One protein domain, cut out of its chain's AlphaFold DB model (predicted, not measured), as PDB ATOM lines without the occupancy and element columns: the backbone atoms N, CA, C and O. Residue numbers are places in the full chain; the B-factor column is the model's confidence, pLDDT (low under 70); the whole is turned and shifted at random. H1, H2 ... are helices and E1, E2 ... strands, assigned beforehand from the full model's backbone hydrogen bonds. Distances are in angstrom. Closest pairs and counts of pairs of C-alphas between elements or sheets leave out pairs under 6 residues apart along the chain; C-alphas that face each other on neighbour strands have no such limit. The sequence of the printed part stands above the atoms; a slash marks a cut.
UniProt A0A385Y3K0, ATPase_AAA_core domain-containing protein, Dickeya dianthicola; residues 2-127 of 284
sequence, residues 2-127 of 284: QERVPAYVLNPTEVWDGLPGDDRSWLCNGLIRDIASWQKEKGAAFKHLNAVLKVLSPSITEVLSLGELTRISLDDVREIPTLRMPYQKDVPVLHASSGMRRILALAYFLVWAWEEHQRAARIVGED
ATOM      1  N   GLN A   2     287.182 174.251 207.503       51.47
ATOM      2  CA  GLN A   2     287.655 175.492 206.885       51.47
ATOM      3  C   GLN A   2     288.629 176.155 207.863       51.47
ATOM      4  O   GLN A   2     288.257 176.422 209.005       51.47
ATOM      5  N   GLU A   3     289.885 176.308 207.454       50.47
ATOM      6  CA  GLU A   3     290.932 176.895 208.285       50.47
ATOM      7  C   GLU A   3     290.587 178.373 208.501       50.47
ATOM      8  O   GLU A   3     290.413 179.138 207.550       50.47
ATOM      9  N   ARG A   4     290.330 178.746 209.755       62.19
ATOM     10  CA  ARG A   4     289.824 180.072 210.110       62.19
ATOM     11  C   ARG A   4     290.994 181.047 210.151       62.19
ATOM     12  O   ARG A   4     292.047 180.701 210.680       62.19
ATOM     13  N   VAL A   5     290.805 182.266 209.646       65.12
ATOM     14  CA  VAL A   5     291.833 183.304 209.783       65.12
ATOM     15  C   VAL A   5     292.055 183.551 211.283       65.12
ATOM     16  O   VAL A   5     291.076 183.807 211.991       65.12
ATOM     17  N   PRO A   6     293.294 183.448 211.796       68.75
ATOM     18  CA  PRO A   6     293.565 183.557 213.230       68.75
ATOM     19  C   PRO A   6     293.270 184.959 213.782       68.75
ATOM     20  O   PRO A   6     292.971 185.099 214.965       68.75
ATOM     21  N   ALA A   7     293.321 185.987 212.931       79.19
ATOM     22  CA  ALA A   7     292.945 187.356 213.258       79.19
ATOM     23  C   ALA A   7     292.490 188.114 212.003       79.19
ATOM     24  O   ALA A   7     293.038 187.917 210.920       79.19
ATOM     25  N   TYR A   8     291.527 189.022 212.157       81.56
ATOM     26  CA  TYR A   8     291.190 189.987 211.112       81.56
ATOM     27  C   TYR A   8     292.115 191.196 211.238       81.56
ATOM     28  O   TYR A   8     292.087 191.897 212.249       81.56
ATOM     29  N   VAL A   9     292.924 191.441 210.210       85.06
ATOM     30  CA  VAL A   9     293.749 192.647 210.103       85.06
ATOM     31  C   VAL A   9     293.044 193.580 209.134       85.06
ATOM     32  O   VAL A   9     292.886 193.237 207.968       85.06
ATOM     33  N   LEU A  10     292.570 194.718 209.639       87.06
ATOM     34  CA  LEU A  10     291.802 195.688 208.864       87.06
ATOM     35  C   LEU A  10     292.546 197.018 208.834       87.06
ATOM     36  O   LEU A  10     292.836 197.605 209.879       87.06
ATOM     37  N   ASN A  11     292.829 197.512 207.635       90.94
ATOM     38  CA  ASN A  11     293.307 198.871 207.433       90.94
ATOM     39  C   ASN A  11     292.137 199.877 207.501       90.94
ATOM     40  O   ASN A  11     290.974 199.478 207.406       90.94
ATOM     41  N   PRO A  12     292.410 201.193 207.631       88.44
ATOM     42  CA  PRO A  12     291.366 202.208 207.740       88.44
ATOM     43  C   PRO A  12     290.308 202.160 206.635       88.44
ATOM     44  O   PRO A  12     289.142 202.374 206.929       88.44
ATOM     45  N   THR A  13     290.662 201.860 205.388       92.44
ATOM     46  CA  THR A  13     289.692 201.769 204.286       92.44
ATOM     47  C   THR A  13     288.792 200.543 204.445       92.44
ATOM     48  O   THR A  13     287.574 200.648 204.330       92.44
ATOM     49  N   GLU A  14     289.370 199.397 204.801       94.31
ATOM     50  CA  GLU A  14     288.641 198.137 204.997       94.31
ATOM     51  C   GLU A  14     287.643 198.210 206.158       94.31
ATOM     52  O   GLU A  14     286.586 197.585 206.104       94.31
ATOM     53  N   VAL A  15     287.913 199.028 207.180       93.25
ATOM     54  CA  VAL A  15     286.936 199.305 208.247       93.25
ATOM     55  C   VAL A  15     285.668 199.939 207.689       93.25
ATOM     56  O   VAL A  15     284.562 199.604 208.109       93.25
ATOM     57  N   TRP A  16     285.821 200.898 206.775       95.31
ATOM     58  CA  TRP A  16     284.714 201.711 206.278       95.31
ATOM     59  C   TRP A  16     283.960 201.015 205.148       95.31
ATOM     60  O   TRP A  16     282.725 201.009 205.143       95.31
ATOM     61  N   ASP A  17     284.705 200.404 204.230       94.31
ATOM     62  CA  ASP A  17     284.197 199.877 202.963       94.31
ATOM     63  C   ASP A  17     284.080 198.344 202.936       94.31
ATOM     64  O   ASP A  17     283.359 197.797 202.095       94.31
ATOM     65  N   GLY A  18     284.738 197.667 203.880       93.81
ATOM     66  CA  GLY A  18     284.732 196.220 204.049       93.81
ATOM     67  C   GLY A  18     286.008 195.528 203.567       93.81
ATOM     68  O   GLY A  18     286.810 196.096 202.828       93.81
ATOM     69  N   LEU A  19     286.163 194.268 203.974       91.44
ATOM     70  CA  LEU A  19     287.258 193.374 203.605       91.44
ATOM     71  C   LEU A  19     286.717 192.199 202.767       91.44
ATOM     72  O   LEU A  19     285.968 191.368 203.305       91.44
ATOM     73  N   PRO A  20     287.074 192.094 201.474       88.81
ATOM     74  CA  PRO A  20     286.806 190.897 200.681       88.81
ATOM     75  C   PRO A  20     287.711 189.733 201.123       88.81
ATOM     76  O   PRO A  20     288.829 189.950 201.581       88.81
ATOM     77  N   GLY A  21     287.231 188.496 200.986       84.62
ATOM     78  CA  GLY A  21     288.052 187.285 201.124       84.62
ATOM     79  C   GLY A  21     288.465 186.706 199.767       84.62
ATOM     80  O   GLY A  21     288.048 187.209 198.724       84.62
ATOM     81  N   ASP A  22     289.232 185.616 199.788       81.00
ATOM     82  CA  ASP A  22     289.878 185.060 198.588       81.00
ATOM     83  C   ASP A  22     288.886 184.482 197.551       81.00
ATOM     84  O   ASP A  22     289.032 184.716 196.353       81.00
ATOM     85  N   ASP A  23     287.814 183.808 197.994       77.00
ATOM     86  CA  ASP A  23     286.915 183.022 197.124       77.00
ATOM     87  C   ASP A  23     285.503 183.618 196.989       77.00
ATOM     88  O   ASP A  23     284.496 182.991 197.327       77.00
ATOM     89  N   ARG A  24     285.394 184.872 196.517       79.44
ATOM     90  CA  ARG A  24     284.114 185.629 196.431       79.44
ATOM     91  C   ARG A  24     283.349 185.723 197.762       79.44
ATOM     92  O   ARG A  24     282.185 186.124 197.787       79.44
ATOM     93  N   SER A  25     283.996 185.358 198.861       84.69
ATOM     94  CA  SER A  25     283.508 185.515 200.220       84.69
ATOM     95  C   SER A  25     283.749 186.939 200.698       84.69
ATOM     96  O   SER A  25     284.632 187.635 200.197       84.69
ATOM     97  N   TRP A  26     283.003 187.353 201.712       86.44
ATOM     98  CA  TRP A  26     283.186 188.649 202.349       86.44
ATOM     99  C   TRP A  26     283.536 188.429 203.819       86.44
ATOM    100  O   TRP A  26     282.808 187.727 204.519       86.44
ATOM    101  N   LEU A  27     284.669 188.972 204.266       87.19
ATOM    102  CA  LEU A  27     285.166 188.788 205.631       87.19
ATOM    103  C   LEU A  27     284.615 189.853 206.586       87.19
ATOM    104  O   LEU A  27     284.378 189.565 207.753       87.19
ATOM    105  N   CYS A  28     284.389 191.072 206.090       91.12
ATOM    106  CA  CYS A  28     283.788 192.171 206.848       91.12
ATOM    107  C   CYS A  28     283.043 193.108 205.896       91.12
ATOM    108  O   CYS A  28     283.645 193.599 204.949       91.12
ATOM    109  N   ASN A  29     281.755 193.387 206.111       93.31
ATOM    110  CA  ASN A  29     280.960 194.233 205.204       93.31
ATOM    111  C   ASN A  29     281.389 195.703 205.185       93.31
ATOM    112  O   ASN A  29     281.091 196.402 204.213       93.31
ATOM    113  N   GLY A  30     282.067 196.153 206.239       95.38
ATOM    114  CA  GLY A  30     282.439 197.542 206.439       95.38
ATOM    115  C   GLY A  30     281.326 198.358 207.084       95.38
ATOM    116  O   GLY A  30     280.128 198.114 206.898       95.38
ATOM    117  N   LEU A  31     281.754 199.382 207.814       97.38
ATOM    118  CA  LEU A  31     280.934 200.280 208.616       97.38
ATOM    119  C   LEU A  31     279.738 200.834 207.848       97.38
ATOM    120  O   LEU A  31     278.623 200.837 208.364       97.38
ATOM    121  N   ILE A  32     279.951 201.308 206.617       97.12
ATOM    122  CA  ILE A  32     278.900 201.981 205.844       97.12
ATOM    123  C   ILE A  32     277.738 201.021 205.579       97.12
ATOM    124  O   ILE A  32     276.579 201.370 205.802       97.12
ATOM    125  N   ARG A  33     278.047 199.804 205.120       96.38
ATOM    126  CA  ARG A  33     277.039 198.810 204.733       96.38
ATOM    127  C   ARG A  33     276.383 198.172 205.947       96.38
ATOM    128  O   ARG A  33     275.159 198.058 205.968       96.38
ATOM    129  N   ASP A  34     277.175 197.802 206.948       97.06
ATOM    130  CA  ASP A  34     276.657 197.172 208.160       97.06
ATOM    131  C   ASP A  34     275.760 198.122 208.945       97.06
ATOM    132  O   ASP A  34     274.635 197.753 209.258       97.06
ATOM    133  N   ILE A  35     276.183 199.368 209.201       97.81
ATOM    134  CA  ILE A  35     275.333 200.318 209.936       97.81
ATOM    135  C   ILE A  35     274.027 200.573 209.174       97.81
ATOM    136  O   ILE A  35     272.962 200.599 209.794       97.81
ATOM    137  N   ALA A  36     274.074 200.708 207.844       97.50
ATOM    138  CA  ALA A  36     272.871 200.877 207.032       97.50
ATOM    139  C   ALA A  36     271.931 199.658 207.113       97.50
ATOM    140  O   ALA A  36     270.722 199.830 207.287       97.50
ATOM    141  N   SER A  37     272.464 198.432 207.035       97.31
ATOM    142  CA  SER A  37     271.689 197.192 207.214       97.31
ATOM    143  C   SER A  37     271.101 197.111 208.623       97.31
ATOM    144  O   SER A  37     269.886 196.959 208.769       97.31
ATOM    145  N   TRP A  38     271.909 197.328 209.662       97.19
ATOM    146  CA  TRP A  38     271.467 197.273 211.054       97.19
ATOM    147  C   TRP A  38     270.354 198.288 211.325       97.19
ATOM    148  O   TRP A  38     269.352 197.952 211.960       97.19
ATOM    149  N   GLN A  39     270.487 199.513 210.810       96.94
ATOM    150  CA  GLN A  39     269.483 200.566 210.957       96.94
ATOM    151  C   GLN A  39     268.148 200.207 210.297       96.94
ATOM    152  O   GLN A  39     267.088 200.500 210.857       96.94
ATOM    153  N   LYS A  40     268.176 199.531 209.144       96.75
ATOM    154  CA  LYS A  40     266.966 199.049 208.461       96.75
ATOM    155  C   LYS A  40     266.318 197.874 209.180       96.75
ATOM    156  O   LYS A  40     265.100 197.847 209.329       96.75
ATOM    157  N   GLU A  41     267.129 196.927 209.641       96.00
ATOM    158  CA  GLU A  41     266.673 195.730 210.352       96.00
ATOM    159  C   GLU A  41     266.134 196.054 211.749       96.00
ATOM    160  O   GLU A  41     265.279 195.336 212.266       96.00
ATOM    161  N   LYS A  42     266.638 197.128 212.378       94.19
ATOM    162  CA  LYS A  42     266.316 197.531 213.759       94.19
ATOM    163  C   LYS A  42     266.536 196.392 214.772       94.19
ATOM    164  O   LYS A  42     265.844 196.296 215.791       94.19
ATOM    165  N   GLY A  43     267.511 195.529 214.478       93.88
ATOM    166  CA  GLY A  43     267.851 194.333 215.246       93.88
ATOM    167  C   GLY A  43     268.738 194.597 216.468       93.88
ATOM    168  O   GLY A  43     268.881 195.728 216.938       93.88
ATOM    169  N   ALA A  44     269.347 193.528 216.993       92.44
ATOM    170  CA  ALA A  44     270.236 193.590 218.158       92.44
ATOM    171  C   ALA A  44     271.461 194.482 217.907       92.44
ATOM    172  O   ALA A  44     271.705 195.395 218.692       92.44
ATOM    173  N   ALA A  45     272.138 194.308 216.767       94.94
ATOM    174  CA  ALA A  45     273.304 195.106 216.386       94.94
ATOM    175  C   ALA A  45     273.014 196.618 216.381       94.94
ATOM    176  O   ALA A  45     273.800 197.407 216.898       94.94
ATOM    177  N   PHE A  46     271.840 197.044 215.902       96.44
ATOM    178  CA  PHE A  46     271.447 198.456 215.932       96.44
ATOM    179  C   PHE A  46     271.201 198.977 217.352       96.44
ATOM    180  O   PHE A  46     271.575 200.104 217.685       96.44
ATOM    181  N   LYS A  47     270.583 198.167 218.220       94.56
ATOM    182  CA  LYS A  47     270.391 198.518 219.636       94.56
ATOM    183  C   LYS A  47     271.732 198.627 220.359       94.56
ATOM    184  O   LYS A  47     271.944 199.596 221.086       94.56
ATOM    185  N   HIS A  48     272.631 197.675 220.117       94.62
ATOM    186  CA  HIS A  48     273.998 197.690 220.621       94.62
ATOM    187  C   HIS A  48     274.737 198.940 220.145       94.62
ATOM    188  O   HIS A  48     275.221 199.695 220.979       94.62
ATOM    189  N   LEU A  49     274.722 199.241 218.846       96.44
ATOM    190  CA  LEU A  49     275.381 200.422 218.290       96.44
ATOM    191  C   LEU A  49     274.887 201.727 218.914       96.44
ATOM    192  O   LEU A  49     275.703 202.540 219.334       96.44
ATOM    193  N   ASN A  50     273.575 201.911 219.060       95.06
ATOM    194  CA  ASN A  50     273.039 203.102 219.723       95.06
ATOM    195  C   ASN A  50     273.449 203.185 221.204       95.06
ATOM    196  O   ASN A  50     273.756 204.268 221.704       95.06
ATOM    197  N   ALA A  51     273.482 202.055 221.918       94.38
ATOM    198  CA  ALA A  51     273.934 202.016 223.307       94.38
ATOM    199  C   ALA A  51     275.431 202.345 223.430       94.38
ATOM    200  O   ALA A  51     275.816 203.110 224.314       94.38
ATOM    201  N   VAL A  52     276.253 201.807 222.529       94.88
ATOM    202  CA  VAL A  52     277.698 202.042 222.458       94.88
ATOM    203  C   VAL A  52     277.996 203.499 222.103       94.88
ATOM    204  O   VAL A  52     278.750 204.147 222.824       94.88
ATOM    205  N   LEU A  53     277.353 204.060 221.074       95.00
ATOM    206  CA  LEU A  53     277.511 205.471 220.692       95.00
ATOM    207  C   LEU A  53     277.157 206.420 221.837       95.00
ATOM    208  O   LEU A  53     277.878 207.384 222.092       95.00
ATOM    209  N   LYS A  54     276.090 206.115 222.583       93.75
ATOM    210  CA  LYS A  54     275.709 206.891 223.765       93.75
ATOM    211  C   LYS A  54     276.774 206.845 224.863       93.75
ATOM    212  O   LYS A  54     276.991 207.852 225.527       93.75
ATOM    213  N   VAL A  55     277.424 205.698 225.070       93.94
ATOM    214  CA  VAL A  55     278.504 205.550 226.063       93.94
ATOM    215  C   VAL A  55     279.783 206.258 225.612       93.94
ATOM    216  O   VAL A  55     280.431 206.890 226.437       93.94
ATOM    217  N   LEU A  56     280.114 206.200 224.320       93.50
ATOM    218  CA  LEU A  56     281.288 206.852 223.723       93.50
ATOM    219  C   LEU A  56     281.067 208.344 223.401       93.50
ATOM    220  O   LEU A  56     281.923 208.994 222.798       93.50
ATOM    221  N   SER A  57     279.913 208.903 223.762       92.38
ATOM    222  CA  SER A  57     279.637 210.326 223.585       92.38
ATOM    223  C   SER A  57     280.510 211.166 224.528       92.38
ATOM    224  O   SER A  57     280.725 210.762 225.671       92.38
ATOM    225  N   PRO A  58     280.991 212.344 224.095       86.06
ATOM    226  CA  PRO A  58     281.923 213.149 224.885       86.06
ATOM    227  C   PRO A  58     281.267 213.737 226.141       86.06
ATOM    228  O   PRO A  58     281.948 214.028 227.123       86.06
ATOM    229  N   SER A  59     279.946 213.938 226.118       84.75
ATOM    230  CA  SER A  59     279.170 214.460 227.239       84.75
ATOM    231  C   SER A  59     277.695 214.059 227.130       84.75
ATOM    232  O   SER A  59     277.231 213.567 226.100       84.75
ATOM    233  N   ILE A  60     276.927 214.310 228.195       80.69
ATOM    234  CA  ILE A  60     275.470 214.099 228.202       80.69
ATOM    235  C   ILE A  60     274.707 215.110 227.329       80.69
ATOM    236  O   ILE A  60     273.564 214.853 226.958       80.69
ATOM    237  N   THR A  61     275.315 216.252 227.004       82.62
ATOM    238  CA  THR A  61     274.704 217.292 226.159       82.62
ATOM    239  C   THR A  61     274.983 217.072 224.675       82.62
ATOM    240  O   THR A  61     274.238 217.565 223.834       82.62
ATOM    241  N   GLU A  62     276.025 216.309 224.346       84.31
ATOM    242  CA  GLU A  62     276.462 216.015 222.979       84.31
ATOM    243  C   GLU A  62     276.390 214.510 222.697       84.31
ATOM    244  O   GLU A  62     277.370 213.872 222.320       84.31
ATOM    245  N   VAL A  63     275.215 213.916 222.909       90.12
ATOM    246  CA  VAL A  63     275.014 212.483 222.662       90.12
ATOM    247  C   VAL A  63     275.057 212.194 221.163       90.12
ATOM    248  O   VAL A  63     274.233 212.694 220.396       90.12
ATOM    249  N   LEU A  64     275.981 211.326 220.757       91.56
ATOM    250  CA  LEU A  64     276.047 210.796 219.403       91.56
ATOM    251  C   LEU A  64     274.854 209.872 219.159       91.56
ATOM    252  O   LEU A  64     274.641 208.895 219.880       91.56
ATOM    253  N   SER A  65     274.087 210.171 218.118       92.94
ATOM    254  CA  SER A  65     273.015 209.302 217.639       92.94
ATOM    255  C   SER A  65     272.995 209.269 216.117       92.94
ATOM    256  O   SER A  65     273.449 210.205 215.455       92.94
ATOM    257  N   LEU A  66     272.517 208.157 215.563       95.69
ATOM    258  CA  LEU A  66     272.362 208.011 214.121       95.69
ATOM    259  C   LEU A  66     271.145 208.810 213.641       95.69
ATOM    260  O   LEU A  66     270.103 208.820 214.300       95.69
ATOM    261  N   GLY A  67     271.305 209.483 212.507       95.31
ATOM    262  CA  GLY A  67     270.231 210.151 211.778       95.31
ATOM    263  C   GLY A  67     269.647 209.266 210.676       95.31
ATOM    264  O   GLY A  67     269.867 208.055 210.652       95.31
ATOM    265  N   GLU A  68     268.918 209.862 209.733       95.75
ATOM    266  CA  GLU A  68     268.384 209.134 208.575       95.75
ATOM    267  C   GLU A  68     269.481 208.786 207.558       95.75
ATOM    268  O   GLU A  68     270.427 209.549 207.355       95.75
ATOM    269  N   LEU A  69     269.358 207.633 206.893       97.31
ATOM    270  CA  LEU A  69     270.282 207.248 205.822       97.31
ATOM    271  C   LEU A  69     270.158 208.207 204.632       97.31
ATOM    272  O   LEU A  69     269.070 208.683 204.311       97.31
ATOM    273  N   THR A  70     271.268 208.463 203.941       96.38
ATOM    274  CA  THR A  70     271.282 209.371 202.788       96.38
ATOM    275  C   THR A  70     272.208 208.891 201.675       96.38
ATOM    276  O   THR A  70     272.972 207.944 201.844       96.38
ATOM    277  N   ARG A  71     272.149 209.548 200.516       94.88
ATOM    278  CA  ARG A  71     273.098 209.376 199.412       94.88
ATOM    279  C   ARG A  71     273.758 210.710 199.118       94.88
ATOM    280  O   ARG A  71     273.079 211.731 199.051       94.88
ATOM    281  N   ILE A  72     275.076 210.695 198.954       91.69
ATOM    282  CA  ILE A  72     275.876 211.921 198.820       91.69
ATOM    283  C   ILE A  72     276.416 212.156 197.405       91.69
ATOM    284  O   ILE A  72     276.888 213.251 197.121       91.69
ATOM    285  N   SER A  73     276.356 211.154 196.523       89.38
ATOM    286  CA  SER A  73     276.845 211.238 195.144       89.38
ATOM    287  C   SER A  73     275.943 210.450 194.193       89.38
ATOM    288  O   SER A  73     275.252 209.522 194.612       89.38
ATOM    289  N   LEU A  74     275.963 210.817 192.910       87.62
ATOM    290  CA  LEU A  74     275.339 210.042 191.834       87.62
ATOM    291  C   LEU A  74     276.150 208.782 191.493       87.62
ATOM    292  O   LEU A  74     275.570 207.786 191.065       87.62
ATOM    293  N   ASP A  75     277.461 208.813 191.744       90.69
ATOM    294  CA  ASP A  75     278.395 207.721 191.440       90.69
ATOM    295  C   ASP A  75     278.569 206.739 192.613       90.69
ATOM    296  O   ASP A  75     279.233 205.713 192.480       90.69
ATOM    297  N   ASP A  76     277.961 207.032 193.769       88.62
ATOM    298  CA  ASP A  76     277.959 206.158 194.942       88.62
ATOM    299  C   ASP A  76     276.524 205.831 195.363       88.62
ATOM    300  O   ASP A  76     275.806 206.639 195.955       88.62
ATOM    301  N   VAL A  77     276.103 204.608 195.049       92.06
ATOM    302  CA  VAL A  77     274.745 204.122 195.327       92.06
ATOM    303  C   VAL A  77     274.559 203.627 196.763       92.06
ATOM    304  O   VAL A  77     273.438 203.255 197.133       92.06
ATOM    305  N   ARG A  78     275.626 203.588 197.575       94.00
ATOM    306  CA  ARG A  78     275.550 203.147 198.971       94.00
ATOM    307  C   ARG A  78     274.688 204.107 199.780       94.00
ATOM    308  O   ARG A  78     274.744 205.322 199.615       94.00
ATOM    309  N   GLU A  79     273.896 203.548 200.684       95.75
ATOM    310  CA  GLU A  79     273.216 204.345 201.700       95.75
ATOM    311  C   GLU A  79     274.199 204.662 202.815       95.75
ATOM    312  O   GLU A  79     274.658 203.780 203.538       95.75
ATOM    313  N   ILE A  80     274.545 205.937 202.908       97.50
ATOM    314  CA  ILE A  80     275.518 206.461 203.846       97.50
ATOM    315  C   ILE A  80     274.803 206.745 205.170       97.50
ATOM    316  O   ILE A  80     273.837 207.520 205.185       97.50
ATOM    317  N   PRO A  81     275.265 206.158 206.288       97.75
ATOM    318  CA  PRO A  81     274.792 206.534 207.610       97.75
ATOM    319  C   PRO A  81     275.021 208.019 207.885       97.75
ATOM    320  O   PRO A  81     275.957 208.637 207.366       97.75
ATOM    321  N   THR A  82     274.193 208.605 208.738       97.44
ATOM    322  CA  THR A  82     274.369 209.986 209.187       97.44
ATOM    323  C   THR A  82     274.448 210.046 210.704       97.44
ATOM    324  O   THR A  82     273.968 209.154 211.404       97.44
ATOM    325  N   LEU A  83     275.069 211.102 211.223       95.69
ATOM    326  CA  LEU A  83     275.037 211.449 212.638       95.69
ATOM    327  C   LEU A  83     274.097 212.635 212.836       95.69
ATOM    328  O   LEU A  83     274.225 213.659 212.157       95.69
ATOM    329  N   ARG A  84     273.171 212.494 213.786       94.06
ATOM    330  CA  ARG A  84     272.265 213.558 214.213       94.06
ATOM    331  C   ARG A  84     273.033 214.526 215.100       94.06
ATOM    332  O   ARG A  84     273.442 214.189 216.208       94.06
ATOM    333  N   MET A  85     273.204 215.746 214.612       89.50
ATOM    334  CA  MET A  85     273.926 216.792 215.331       89.50
ATOM    335  C   MET A  85     273.026 217.495 216.362       89.50
ATOM    336  O   MET A  85     271.802 217.501 216.190       89.50
ATOM    337  N   PRO A  86     273.592 218.171 217.385       84.81
ATOM    338  CA  PRO A  86     272.808 218.910 218.385       84.81
ATOM    339  C   PRO A  86     271.868 219.970 217.788       84.81
ATOM    340  O   PRO A  86     270.779 220.210 218.301       84.81
ATOM    341  N   TYR A  87     272.244 220.553 216.646       84.69
ATOM    342  CA  TYR A  87     271.427 221.492 215.865       84.69
ATOM    343  C   TYR A  87     270.385 220.803 214.958       84.69
ATOM    344  O   TYR A  87     269.895 221.400 214.000       84.69
ATOM    345  N   GLN A  88     270.058 219.542 215.249       84.00
ATOM    346  CA  GLN A  88     269.010 218.727 214.626       84.00
ATOM    347  C   GLN A  88     269.145 218.486 213.117       84.00
ATOM    348  O   GLN A  88     268.169 218.124 212.463       84.00
ATOM    349  N   LYS A  89     270.346 218.639 212.556       91.19
ATOM    350  CA  LYS A  89     270.628 218.229 211.176       91.19
ATOM    351  C   LYS A  89     271.439 216.946 211.153       91.19
ATOM    352  O   LYS A  89     272.303 216.737 212.004       91.19
ATOM    353  N   ASP A  90     271.165 216.141 210.138       95.56
ATOM    354  CA  ASP A  90     271.881 214.907 209.856       95.56
ATOM    355  C   ASP A  90     273.084 215.196 208.966       95.56
ATOM    356  O   ASP A  90     272.961 215.799 207.898       95.56
ATOM    357  N   VAL A  91     274.261 214.784 209.431       96.12
ATOM    358  CA  VAL A  91     275.521 214.927 208.698       96.12
ATOM    359  C   VAL A  91     275.973 213.542 208.236       96.12
ATOM    360  O   VAL A  91     276.136 212.661 209.083       96.12
ATOM    361  N   PRO A  92     276.198 213.319 206.927       97.19
ATOM    362  CA  PRO A  92     276.778 212.074 206.430       97.19
ATOM    363  C   PRO A  92     278.087 211.756 207.145       97.19
ATOM    364  O   PRO A  92     278.949 212.625 207.276       97.19
ATOM    365  N   VAL A  93     278.270 210.505 207.568       96.50
ATOM    366  CA  VAL A  93     279.455 210.095 208.347       96.50
ATOM    367  C   VAL A  93     280.771 210.325 207.601       96.50
ATOM    368  O   VAL A  93     281.801 210.571 208.224       96.50
ATOM    369  N   LEU A  94     280.727 210.322 206.267       94.94
ATOM    370  CA  LEU A  94     281.864 210.629 205.398       94.94
ATOM    371  C   LEU A  94     282.291 212.107 205.453       94.94
ATOM    372  O   LEU A  94     283.434 212.419 205.138       94.94
ATOM    373  N   HIS A  95     281.402 213.003 205.886       95.56
ATOM    374  CA  HIS A  95     281.670 214.434 206.072       95.56
ATOM    375  C   HIS A  95     281.866 214.813 207.551       95.56
ATOM    376  O   HIS A  95     282.032 215.992 207.868       95.56
ATOM    377  N   ALA A  96     281.819 213.844 208.471       93.50
ATOM    378  CA  ALA A  96     282.022 214.093 209.893       93.50
ATOM    379  C   ALA A  96     283.498 214.404 210.214       93.50
ATOM    380  O   ALA A  96     284.408 214.046 209.461       93.50
ATOM    381  N   SER A  97     283.742 215.049 211.360       92.31
ATOM    382  CA  SER A  97     285.105 215.351 211.823       92.31
ATOM    383  C   SER A  97     285.916 214.073 212.067       92.31
ATOM    384  O   SER A  97     285.353 213.007 212.320       92.31
ATOM    385  N   SER A  98     287.248 214.165 212.030       91.12
ATOM    386  CA  SER A  98     288.140 213.018 212.268       91.12
ATOM    387  C   SER A  98     287.855 212.316 213.600       91.12
ATOM    388  O   SER A  98     287.746 211.092 213.623       91.12
ATOM    389  N   GLY A  99     287.640 213.073 214.681       91.38
ATOM    390  CA  GLY A  99     287.277 212.525 215.991       91.38
ATOM    391  C   GLY A  99     285.939 211.779 215.976       91.38
ATOM    392  O   GLY A  99     285.857 210.652 216.457       91.38
ATOM    393  N   MET A 100     284.901 212.341 215.344       92.94
ATOM    394  CA  MET A 100     283.602 211.661 215.206       92.94
ATOM    395  C   MET A 100     283.717 210.383 214.372       92.94
ATOM    396  O   MET A 100     283.147 209.355 214.731       92.94
ATOM    397  N   ARG A 101     284.486 210.430 213.278       93.94
ATOM    398  CA  ARG A 101     284.778 209.271 212.428       93.94
ATOM    399  C   ARG A 101     285.515 208.179 213.207       93.94
ATOM    400  O   ARG A 101     285.150 207.014 213.079       93.94
ATOM    401  N   ARG A 102     286.496 208.542 214.041       92.44
ATOM    402  CA  ARG A 102     287.242 207.615 214.912       92.44
ATOM    403  C   ARG A 102     286.321 206.955 215.941       92.44
ATOM    404  O   ARG A 102     286.325 205.733 216.049       92.44
ATOM    405  N   ILE A 103     285.497 207.739 216.641       93.94
ATOM    406  CA  ILE A 103     284.543 207.220 217.634       93.94
ATOM    407  C   ILE A 103     283.497 206.315 216.983       93.94
ATOM    408  O   ILE A 103     283.190 205.254 217.520       93.94
ATOM    409  N   LEU A 104     282.977 206.688 215.811       95.62
ATOM    410  CA  LEU A 104     282.028 205.854 215.080       95.62
ATOM    411  C   LEU A 104     282.671 204.548 214.598       95.62
ATOM    412  O   LEU A 104     282.044 203.499 214.710       95.62
ATOM    413  N   ALA A 105     283.910 204.596 214.102       94.62
ATOM    414  CA  ALA A 105     284.652 203.404 213.702       94.62
ATOM    415  C   ALA A 105     284.891 202.460 214.885       94.62
ATOM    416  O   ALA A 105     284.625 201.267 214.779       94.62
ATOM    417  N   LEU A 106     285.305 202.999 216.034       92.75
ATOM    418  CA  LEU A 106     285.443 202.237 217.273       92.75
ATOM    419  C   LEU A 106     284.103 201.628 217.714       92.75
ATOM    420  O   LEU A 106     284.036 200.439 218.012       92.75
ATOM    421  N   ALA A 107     283.021 202.412 217.705       94.62
ATOM    422  CA  ALA A 107     281.683 201.939 218.052       94.62
ATOM    423  C   ALA A 107     281.222 200.794 217.140       94.62
ATOM    424  O   ALA A 107     280.737 199.771 217.623       94.62
ATOM    425  N   TYR A 108     281.400 200.965 215.828       95.38
ATOM    426  CA  TYR A 108     281.122 199.941 214.831       95.38
ATOM    427  C   TYR A 108     281.913 198.671 215.122       95.38
ATOM    428  O   TYR A 108     281.315 197.605 215.215       95.38
ATOM    429  N   PHE A 109     283.223 198.788 215.337       91.81
ATOM    430  CA  PHE A 109     284.081 197.638 215.578       91.81
ATOM    431  C   PHE A 109     283.705 196.839 216.811       91.81
ATOM    432  O   PHE A 109     283.669 195.614 216.752       91.81
ATOM    433  N   LEU A 110     283.395 197.521 217.911       90.88
ATOM    434  CA  LEU A 110     282.978 196.875 219.151       90.88
ATOM    435  C   LEU A 110     281.715 196.037 218.943       90.88
ATOM    436  O   LEU A 110     281.637 194.894 219.391       90.88
ATOM    437  N   VAL A 111     280.734 196.596 218.233       93.56
ATOM    438  CA  VAL A 111     279.481 195.900 217.931       93.56
ATOM    439  C   VAL A 111     279.715 194.777 216.929       93.56
ATOM    440  O   VAL A 111     279.272 193.659 217.166       93.56
ATOM    441  N   TRP A 112     280.427 195.052 215.838       93.56
ATOM    442  CA  TRP A 112     280.714 194.084 214.785       93.56
ATOM    443  C   TRP A 112     281.463 192.869 215.335       93.56
ATOM    444  O   TRP A 112     280.998 191.745 215.166       93.56
ATOM    445  N   ALA A 113     282.554 193.083 216.076       90.00
ATOM    446  CA  ALA A 113     283.345 192.003 216.658       90.00
ATOM    447  C   ALA A 113     282.508 191.141 217.612       90.00
ATOM    448  O   ALA A 113     282.615 189.914 217.606       90.00
ATOM    449  N   TRP A 114     281.631 191.768 218.401       90.50
ATOM    450  CA  TRP A 114     280.735 191.056 219.304       90.50
ATOM    451  C   TRP A 114     279.658 190.245 218.569       90.50
ATOM    452  O   TRP A 114     279.387 189.096 218.923       90.50
ATOM    453  N   GLU A 115     279.024 190.816 217.546       91.50
ATOM    454  CA  GLU A 115     278.016 190.120 216.740       91.50
ATOM    455  C   GLU A 115     278.632 188.949 215.957       91.50
ATOM    456  O   GLU A 115     278.073 187.849 215.962       91.50
ATOM    457  N   GLU A 116     279.809 189.142 215.359       90.81
ATOM    458  CA  GLU A 116     280.522 188.094 214.623       90.81
ATOM    459  C   GLU A 116     281.032 186.983 215.539       90.81
ATOM    460  O   GLU A 116     280.889 185.807 215.204       90.81
ATOM    461  N   HIS A 117     281.530 187.314 216.734       89.44
ATOM    462  CA  HIS A 117     281.887 186.312 217.742       89.44
ATOM    463  C   HIS A 117     280.687 185.439 218.125       89.44
ATOM    464  O   HIS A 117     280.763 184.212 218.087       89.44
ATOM    465  N   GLN A 118     279.531 186.053 218.401       90.75
ATOM    466  CA  GLN A 118     278.316 185.308 218.741       90.75
ATOM    467  C   GLN A 118     277.804 184.429 217.592       90.75
ATOM    468  O   GLN A 118     277.239 183.358 217.840       90.75
ATOM    469  N   ARG A 119     277.910 184.892 216.341       91.62
ATOM    470  CA  ARG A 119     277.511 184.119 215.153       91.62
ATOM    471  C   ARG A 119     278.462 182.953 214.926       91.62
ATOM    472  O   ARG A 119     278.011 181.832 214.710       91.62
ATOM    473  N   ALA A 120     279.757 183.207 215.042       90.00
ATOM    474  CA  ALA A 120     280.785 182.199 214.890       90.00
ATOM    475  C   ALA A 120     280.679 181.082 215.925       90.00
ATOM    476  O   ALA A 120     280.665 179.917 215.543       90.00
ATOM    477  N   ALA A 121     280.536 181.430 217.207       91.56
ATOM    478  CA  ALA A 121     280.362 180.457 218.283       91.56
ATOM    479  C   ALA A 121     279.164 179.531 217.999       91.56
ATOM    480  O   ALA A 121     279.284 178.312 218.065       91.56
ATOM    481  N   ARG A 122     278.039 180.094 217.528       92.94
ATOM    482  CA  ARG A 122     276.853 179.321 217.116       92.94
ATOM    483  C   ARG A 122     277.103 178.379 215.937       92.94
ATOM    484  O   ARG A 122     276.557 177.282 215.935       92.94
ATOM    485  N   ILE A 123     277.884 178.797 214.941       91.88
ATOM    486  CA  ILE A 123     278.212 177.964 213.771       91.88
ATOM    487  C   ILE A 123     279.121 176.799 214.171       91.88
ATOM    488  O   ILE A 123     278.931 175.683 213.695       91.88
ATOM    489  N   VAL A 124     280.101 177.060 215.039       90.81
ATOM    490  CA  VAL A 124     281.054 176.048 215.518       90.81
ATOM    491  C   VAL A 124     280.420 175.132 216.578       90.81
ATOM    492  O   VAL A 124     280.855 173.997 216.743       90.81
ATOM    493  N   GLY A 125     279.350 175.581 217.241       92.56
ATOM    494  CA  GLY A 125     278.701 174.853 218.334       92.56
ATOM    495  C   GLY A 125     279.392 175.056 219.685       92.56
ATOM    496  O   GLY A 125     279.292 174.196 220.555       92.56
ATOM    497  N   GLU A 126     280.096 176.176 219.850       92.38
ATOM    498  CA  GLU A 126     280.789 176.572 221.077       92.38
ATOM    499  C   GLU A 126     279.998 177.633 221.851       92.38
ATOM    500  O   GLU A 126     279.176 178.369 221.295       92.38
ATOM    501  N   ASP A 127     280.282 177.744 223.148       90.75
ATOM    502  CA  ASP A 127     279.748 178.821 223.974       90.75
ATOM    503  C   ASP A 127     280.418 180.161 223.643       90.75
ATOM    504  O   ASP A 127     281.614 180.257 223.361       90.75
TER     505      ASP A 127
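This is residues 2 to 127 of the 284 residues of the protein "ATPase_AAA_core domain-containing protein" of Dickeya dianthicola (UniProt A0A385Y3K0). The long helix H4 runs most of the way along the longest axis; H3 packs on its residues 103 to 115, and H2 slants away from its residues 105 to 108, with H1 at the beginning of H2. The small hairpin E2 and E3 lies with loops at the end where H4 begins, and at the other end residues 119 to 125 stick out. The printed part has 126 residues, in order H1 E1 H2 H3 E2 E3 H4, mostly helix, with one antiparallel sheet, E2 - E3. It is compact, with a radius of gyration of the C-alphas of 15.4 A and spans of 49 by 36 by 25 A.

H1, residues 12 to 17, touches H2, residues 31 to 41, closest at the C-alphas of Trp 16 and Leu 31, 4.7 A. E1, residues 26 to 28, pairs with no named strand, but residues 19 to 20 pair with it, antiparallel. H3, residues 44 to 55, touches H2 with residues 45 to 46 alone, at a steep tilt of 63 degrees. H4, residues 98 to 124, touches H3, closest at the C-alphas of Val 52 and Ala 107, 5.9 A, opposite ways at 36 degrees, only just steep. H4 and H2 only just touch, with 3 pairs of C-alphas within 8 A; the closest are Leu 31 and Tyr 108, 6.2 A. E2, residues 82 to 84, and E3, residues 90 to 92, form an antiparallel hairpin, with N 83 and O 91 at 2.9 A. Every O i to N i+4 pair is within hydrogen-bond range in H2, H3 and H4; in H1, 1 of 2.

H1 begins at C-alpha 12, (291.366, 202.208, 207.740). H2 measures 15.1 A, H3 16.5 A and H4 37.8 A, ending at C-alpha 124, (281.054, 176.048, 215.518).

The C-alphas of Gln 2 and Tyr 87 are the two farthest apart, 49.6 A. The printed part has no cut. The link from H3 to E2, 26 residues, is long. Residues 2 to 6 are under 70 in pLDDT.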